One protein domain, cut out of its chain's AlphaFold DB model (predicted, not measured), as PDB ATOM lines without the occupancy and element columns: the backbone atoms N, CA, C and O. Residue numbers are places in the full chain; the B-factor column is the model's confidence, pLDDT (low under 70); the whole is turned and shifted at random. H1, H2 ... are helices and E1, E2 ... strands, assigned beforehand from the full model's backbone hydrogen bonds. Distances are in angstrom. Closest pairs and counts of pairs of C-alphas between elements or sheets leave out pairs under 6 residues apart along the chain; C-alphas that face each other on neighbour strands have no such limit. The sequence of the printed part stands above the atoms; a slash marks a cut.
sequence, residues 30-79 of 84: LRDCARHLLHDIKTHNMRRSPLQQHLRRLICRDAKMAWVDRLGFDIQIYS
ATOM      1  N   LEU A  30      56.568  72.510 138.592       91.62
ATOM      2  CA  LEU A  30      55.306  71.909 138.175       91.62
ATOM      3  C   LEU A  30      54.190  72.094 139.203       91.62
ATOM      4  O   LEU A  30      53.060  71.694 138.935       91.62
ATOM      5  N   ARG A  31      54.448  72.715 140.360       90.56
ATOM      6  CA  ARG A  31      53.484  72.789 141.473       90.56
ATOM      7  C   ARG A  31      52.109  73.320 141.056       90.56
ATOM      8  O   ARG A  31      51.091  72.787 141.499       90.56
ATOM      9  N   ASP A  32      52.080  74.341 140.206       92.19
ATOM     10  CA  ASP A  32      50.836  75.014 139.815       92.19
ATOM     11  C   ASP A  32      50.047  74.232 138.756       92.19
ATOM     12  O   ASP A  32      48.816  74.293 138.721       92.19
ATOM     13  N   CYS A  33      50.734  73.455 137.914       89.69
ATOM     14  CA  CYS A  33      50.108  72.667 136.855       89.69
ATOM     15  C   CYS A  33      49.930  71.186 137.215       89.69
ATOM     16  O   CYS A  33      49.136  70.511 136.561       89.69
ATOM     17  N   ALA A  34      50.576  70.686 138.274       88.31
ATOM     18  CA  ALA A  34      50.555  69.280 138.676       88.31
ATOM     19  C   ALA A  34      49.127  68.745 138.830       88.31
ATOM     20  O   ALA A  34      48.807  67.673 138.325       88.31
ATOM     21  N   ARG A  35      48.218  69.518 139.441       87.62
ATOM     22  CA  ARG A  35      46.808  69.104 139.571       87.62
ATOM     23  C   ARG A  35      46.088  68.986 138.231       87.62
ATOM     24  O   ARG A  35      45.300  68.059 138.063       87.62
ATOM     25  N   HIS A  36      46.336  69.906 137.301       86.75
ATOM     26  CA  HIS A  36      45.741  69.837 135.966       86.75
ATOM     27  C   HIS A  36      46.307  68.653 135.183       86.75
ATOM     28  O   HIS A  36      45.538  67.880 134.627       86.75
ATOM     29  N   LEU A  37      47.621  68.422 135.251       83.81
ATOM     30  CA  LEU A  37      48.260  67.258 134.635       83.81
ATOM     31  C   LEU A  37      47.700  65.942 135.192       83.81
ATOM     32  O   LEU A  37      47.347  65.048 134.425       83.81
ATOM     33  N   LEU A  38      47.541  65.834 136.514       84.06
ATOM     34  CA  LEU A  38      46.911  64.678 137.159       84.06
ATOM     35  C   LEU A  38      45.471  64.474 136.681       84.06
ATOM     36  O   LEU A  38      45.062  63.348 136.388       84.06
ATOM     37  N   HIS A  39      44.698  65.557 136.596       83.00
ATOM     38  CA  HIS A  39      43.326  65.514 136.109       83.00
ATOM     39  C   HIS A  39      43.258  65.055 134.647       83.00
ATOM     40  O   HIS A  39      42.464  64.172 134.316       83.00
ATOM     41  N   ASP A  40      44.117  65.589 133.786       81.06
ATOM     42  CA  ASP A  40      44.156  65.266 132.362       81.06
ATOM     43  C   ASP A  40      44.592  63.821 132.125       81.06
ATOM     44  O   ASP A  40      43.996  63.110 131.316       81.06
ATOM     45  N   ILE A  41      45.567  63.333 132.893       75.88
ATOM     46  CA  ILE A  41      45.993  61.932 132.856       75.88
ATOM     47  C   ILE A  41      44.853  61.010 133.304       75.88
ATOM     48  O   ILE A  41      44.573  60.006 132.639       75.88
ATOM     49  N   LYS A  42      44.149  61.371 134.384       70.81
ATOM     50  CA  LYS A  42      42.997  60.616 134.892       70.81
ATOM     51  C   LYS A  42      41.848  60.562 133.881       70.81
ATOM     52  O   LYS A  42      41.194  59.531 133.758       70.81
ATOM     53  N   THR A  43      41.587  61.655 133.171       71.38
ATOM     54  CA  THR A  43      40.436  61.781 132.259       71.38
ATOM     55  C   THR A  43      40.713  61.248 130.854       71.38
ATOM     56  O   THR A  43      39.832  60.625 130.267       71.38
ATOM     57  N   HIS A  44      41.928  61.418 130.326       64.38
ATOM     58  CA  HIS A  44      42.230  61.145 128.916       64.38
ATOM     59  C   HIS A  44      43.120  59.914 128.676       64.38
ATOM     60  O   HIS A  44      43.146  59.401 127.559       64.38
ATOM     61  N   ASN A  45      43.847  59.406 129.683       57.78
ATOM     62  CA  ASN A  45      44.942  58.444 129.454       57.78
ATOM     63  C   ASN A  45      44.806  57.074 130.135       57.78
ATOM     64  O   ASN A  45      45.660  56.207 129.934       57.78
ATOM     65  N   MET A  46      43.707  56.813 130.845       54.53
ATOM     66  CA  MET A  46      43.495  55.578 131.622       54.53
ATOM     67  C   MET A  46      43.407  54.272 130.800       54.53
ATOM     68  O   MET A  46      43.149  53.220 131.373       54.53
ATOM     69  N   ARG A  47      43.576  54.281 129.472       53.06
ATOM     70  CA  ARG A  47      43.547  53.050 128.650       53.06
ATOM     71  C   ARG A  47      44.661  52.914 127.611       53.06
ATOM     72  O   ARG A  47      44.735  51.866 126.973       53.06
ATOM     73  N   ARG A  48      45.491  53.940 127.384       54.44
ATOM     74  CA  ARG A  48      46.427  53.969 126.240       54.44
ATOM     75  C   ARG A  48      47.826  54.502 126.545       54.44
ATOM     76  O   ARG A  48      48.647  54.545 125.635       54.44
ATOM     77  N   SER A  49      48.128  54.885 127.786       62.50
ATOM     78  CA  SER A  49      49.480  55.340 128.108       62.50
ATOM     79  C   SER A  49      50.460  54.151 128.184       62.50
ATOM     80  O   SER A  49      50.122  53.108 128.757       62.50
ATOM     81  N   PRO A  50      51.695  54.290 127.664       64.44
ATOM     82  CA  PRO A  50      52.767  53.304 127.850       64.44
ATOM     83  C   PRO A  50      53.012  52.974 129.331       64.44
ATOM     84  O   PRO A  50      53.344  51.843 129.682       64.44
ATOM     85  N   LEU A  51      52.761  53.955 130.204       64.25
ATOM     86  CA  LEU A  51      52.806  53.835 131.656       64.25
ATOM     87  C   LEU A  51      51.864  52.737 132.170       64.25
ATOM     88  O   LEU A  51      52.277  51.875 132.935       64.25
ATOM     89  N   GLN A  52      50.612  52.706 131.706       60.28
ATOM     90  CA  GLN A  52      49.661  51.685 132.140       60.28
ATOM     91  C   GLN A  52      50.013  50.297 131.600       60.28
ATOM     92  O   GLN A  52      49.786  49.300 132.278       60.28
ATOM     93  N   GLN A  53      50.588  50.211 130.396       61.66
ATOM     94  CA  GLN A  53      51.073  48.939 129.857       61.66
ATOM     95  C   GLN A  53      52.236  48.389 130.691       61.66
ATOM     96  O   GLN A  53      52.311  47.180 130.906       61.66
ATOM     97  N   HIS A  54      53.105  49.265 131.197       63.22
ATOM     98  CA  HIS A  54      54.155  48.897 132.139       63.22
ATOM     99  C   HIS A  54      53.576  48.473 133.502       63.22
ATOM    100  O   HIS A  54      53.931  47.413 134.006       63.22
ATOM    101  N   LEU A  55      52.615  49.220 134.054       59.38
ATOM    102  CA  LEU A  55      51.984  48.908 135.347       59.38
ATOM    103  C   LEU A  55      51.124  47.635 135.315       59.38
ATOM    104  O   LEU A  55      51.129  46.860 136.262       59.38
ATOM    105  N   ARG A  56      50.433  47.344 134.208       58.03
ATOM    106  CA  ARG A  56      49.692  46.080 134.041       58.03
ATOM    107  C   ARG A  56      50.607  44.855 134.042       58.03
ATOM    108  O   ARG A  56      50.173  43.788 134.463       58.03
ATOM    109  N   ARG A  57      51.862  44.993 133.589       60.16
ATOM    110  CA  ARG A  57      52.862  43.910 133.669       60.16
ATOM    111  C   ARG A  57      53.260  43.591 135.115       60.16
ATOM    112  O   ARG A  57      53.757  42.498 135.349       60.16
ATOM    113  N   LEU A  58      53.007  44.498 136.061       55.94
ATOM    114  CA  LEU A  58      53.319  44.345 137.487       55.94
ATOM    115  C   LEU A  58      52.186  43.688 138.312       55.94
ATOM    116  O   LEU A  58      52.244  43.709 139.534       55.94
ATOM    117  N   ILE A  59      51.186  43.056 137.676       55.00
ATOM    118  CA  ILE A  59      50.069  42.348 138.354       55.00
ATOM    119  C   ILE A  59      49.286  43.281 139.300       55.00
ATOM    120  O   ILE A  59      49.025  42.985 140.463       55.00
ATOM    121  N   CYS A  60      48.906  44.453 138.803       57.78
ATOM    122  CA  CYS A  60      48.134  45.428 139.569       57.78
ATOM    123  C   CYS A  60      46.682  45.443 139.087       57.78
ATOM    124  O   CYS A  60      46.434  45.495 137.879       57.78
ATOM    125  N   ARG A  61      45.719  45.404 140.017       62.53
ATOM    126  CA  ARG A  61      44.283  45.471 139.699       62.53
ATOM    127  C   ARG A  61      43.911  46.857 139.184       62.53
ATOM    128  O   ARG A  61      43.135  46.973 138.238       62.53
ATOM    129  N   ASP A  62      44.486  47.884 139.798       69.38
ATOM    130  CA  ASP A  62      44.318  49.274 139.398       69.38
ATOM    131  C   ASP A  62      45.564  50.088 139.775       69.38
ATOM    132  O   ASP A  62      46.334  49.702 140.655       69.38
ATOM    133  N   ALA A  63      45.782  51.210 139.099       74.12
ATOM    134  CA  ALA A  63      46.857  52.138 139.417       74.12
ATOM    135  C   ALA A  63      46.425  53.572 139.104       74.12
ATOM    136  O   ALA A  63      45.937  53.870 138.012       74.12
ATOM    137  N   LYS A  64      46.647  54.473 140.057       77.19
ATOM    138  CA  LYS A  64      46.286  55.887 139.974       77.19
ATOM    139  C   LYS A  64      47.526  56.742 140.187       77.19
ATOM    140  O   LYS A  64      48.252  56.555 141.155       77.19
ATOM    141  N   MET A  65      47.749  57.721 139.315       81.50
ATOM    142  CA  MET A  65      48.796  58.717 139.537       81.50
ATOM    143  C   MET A  65      48.430  59.589 140.746       81.50
ATOM    144  O   MET A  65      47.332  60.154 140.794       81.50
ATOM    145  N   ALA A  66      49.321  59.645 141.729       85.38
ATOM    146  CA  ALA A  66      49.145  60.385 142.971       85.38
ATOM    147  C   ALA A  66      49.708  61.806 142.853       85.38
ATOM    148  O   ALA A  66      49.025  62.760 143.227       85.38
ATOM    149  N   TRP A  67      50.911  61.946 142.286       88.81
ATOM    150  CA  TRP A  67      51.587  63.233 142.134       88.81
ATOM    151  C   TRP A  67      52.542  63.264 140.934       88.81
ATOM    152  O   TRP A  67      52.883  62.222 140.374       88.81
ATOM    153  N   VAL A  68      52.942  64.470 140.531       88.12
ATOM    154  CA  VAL A  68      53.954  64.732 139.496       88.12
ATOM    155  C   VAL A  68      54.798  65.916 139.952       88.12
ATOM    156  O   VAL A  68      54.248  66.935 140.373       88.12
ATOM    157  N   ASP A  69      56.114  65.794 139.841       90.50
ATOM    158  CA  ASP A  69      57.078  66.844 140.164       90.50
ATOM    159  C   ASP A  69      58.219  66.896 139.133       90.50
ATOM    160  O   ASP A  69      58.202  66.202 138.112       90.50
ATOM    161  N   ARG A  70      59.211  67.764 139.362       91.19
ATOM    162  CA  ARG A  70      60.333  67.935 138.427       91.19
ATOM    163  C   ARG A  70      61.236  66.699 138.277       91.19
ATOM    164  O   ARG A  70      62.049  66.677 137.355       91.19
ATOM    165  N   LEU A  71      61.173  65.738 139.198       90.56
ATOM    166  CA  LEU A  71      62.027  64.548 139.238       90.56
ATOM    167  C   LEU A  71      61.295  63.292 138.755       90.56
ATOM    168  O   LEU A  71      61.950  62.340 138.328       90.56
ATOM    169  N   GLY A  72      59.964  63.284 138.776       88.38
ATOM    170  CA  GLY A  72      59.180  62.159 138.296       88.38
ATOM    171  C   GLY A  72      57.698  62.241 138.643       88.38
ATOM    172  O   GLY A  72      57.072  63.300 138.632       88.38
ATOM    173  N   PHE A  73      57.112  61.072 138.872       85.75
ATOM    174  CA  PHE A  73      55.706  60.916 139.210       85.75
ATOM    175  C   PHE A  73      55.535  59.792 140.221       85.75
ATOM    176  O   PHE A  73      56.204  58.759 140.148       85.75
ATOM    177  N   ASP A  74      54.564  59.975 141.101       85.44
ATOM    178  CA  ASP A  74      54.175  58.978 142.083       85.44
ATOM    179  C   ASP A  74      52.910  58.274 141.617       85.44
ATOM    180  O   ASP A  74      51.949  58.899 141.147       85.44
ATOM    181  N   ILE A  75      52.891  56.952 141.752       82.81
ATOM    182  CA  ILE A  75      51.741  56.123 141.399       82.81
ATOM    183  C   ILE A  75      51.328  55.333 142.626       82.81
ATOM    184  O   ILE A  75      52.115  54.593 143.208       82.81
ATOM    185  N   GLN A  76      50.052  55.443 142.963       82.81
ATOM    186  CA  GLN A  76      49.398  54.556 143.898       82.81
ATOM    187  C   GLN A  76      48.924  53.317 143.147       82.81
ATOM    188  O   GLN A  76      48.114  53.401 142.222       82.81
ATOM    189  N   ILE A  77      49.452  52.168 143.541       80.06
ATOM    190  CA  ILE A  77      49.136  50.876 142.949       80.06
ATOM    191  C   ILE A  77      48.219  50.119 143.904       80.06
ATOM    192  O   ILE A  77      48.525  49.989 145.085       80.06
ATOM    193  N   TYR A  78      47.118  49.590 143.377       79.12
ATOM    194  CA  TYR A  78      46.223  48.695 144.097       79.12
ATOM    195  C   TYR A  78      46.489  47.266 143.626       79.12
ATOM    196  O   TYR A  78      46.120  46.875 142.509       79.12
ATOM    197  N   SER A  79      47.155  46.479 144.465       74.56
ATOM    198  CA  SER A  79      47.175  45.028 144.304       74.56
ATOM    199  C   SER A  79      45.806  44.465 144.686       74.56
ATOM    200  O   SER A  79      45.144  45.023 145.564       74.56
TER     201      SER A  79
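AT A GLANCE: This is residues 30 to 79 of the 84 residues of a protein of Artemisia annua (UniProt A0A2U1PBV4). A two-stranded antiparallel hairpin, E1 and E2, forms a narrow ribbon; the helix H1 runs slanting beside E1, on the side away from E2. The short helix H2 covers one face of the ribbon near the end where E1 begins, away from the hairpin's turn, and the two helices stay apart from each other. The printed part has 50 residues with two named helices and two named strands, in the order H1, H2, E1, E2; the class is mixed, helices and strands, and the sheet's order is E1 - E2. The whole is compact, with a radius of gyration of the C-alphas of 11.0 A, and its outline is elongated, with spans of 33 by 20 by 16 A.

HOW THE PARTS SIT: Start with H1, residues 34 to 44, and look from it to the strand E1, residues 62 to 68. Their closest C-alphas are those of Ala 34 and Val 68, 5.7 A apart, and 11 pairs of their C-alphas are within 8 A. Next comes H2, residues 50 to 56, which is apart from H1. The closest C-alphas of H2 and E1 are those of Leu 55 and Ala 63, 7.3 A apart, and their centres are 11.8 A apart. Go on past E1 to E2, residues 73 to 78: the two strands are a hairpin of antiparallel neighbours, with 157 degrees between their directions. N 64 and O 76 are within hydrogen-bond range at 2.8 A, and so are N 74 and O 67 at 2.9 A. H1 and E2 are apart; H2 and E2 are only just apart, with their closest C-alphas at 8.4 A. In H1 and H2 every O i to N i+4 pair is within hydrogen-bond range.

IN THESE COORDINATES: Find C-alpha 34 at (50.555, 69.280, 138.676); from there H1 runs 15.2 A to C-alpha 44. H2 goes from Pro 50 to Arg 56, 10.0 A. Find C-alpha 62 at (44.318, 49.274, 139.398), where E1 begins its 18.2 A to Val 68. E2 begins at Phe 73 and ends 16.2 A on, at C-alpha 78, (46.223, 48.695, 144.097).

THE WHOLE: The two C-alphas farthest apart are those of Asp 32 and Ile 59, at 32.7 A. The printed part has no cut from residue 30 to 79, and its three links, H1 to H2, H2 to E1 and E1 to E2, are tight. Look at the B-factor column: the mean pLDDT of the printed part is 74.8, and the model's confidence is low, under 70, at residues 44 to 62, of which 50 to 56 belong to H2.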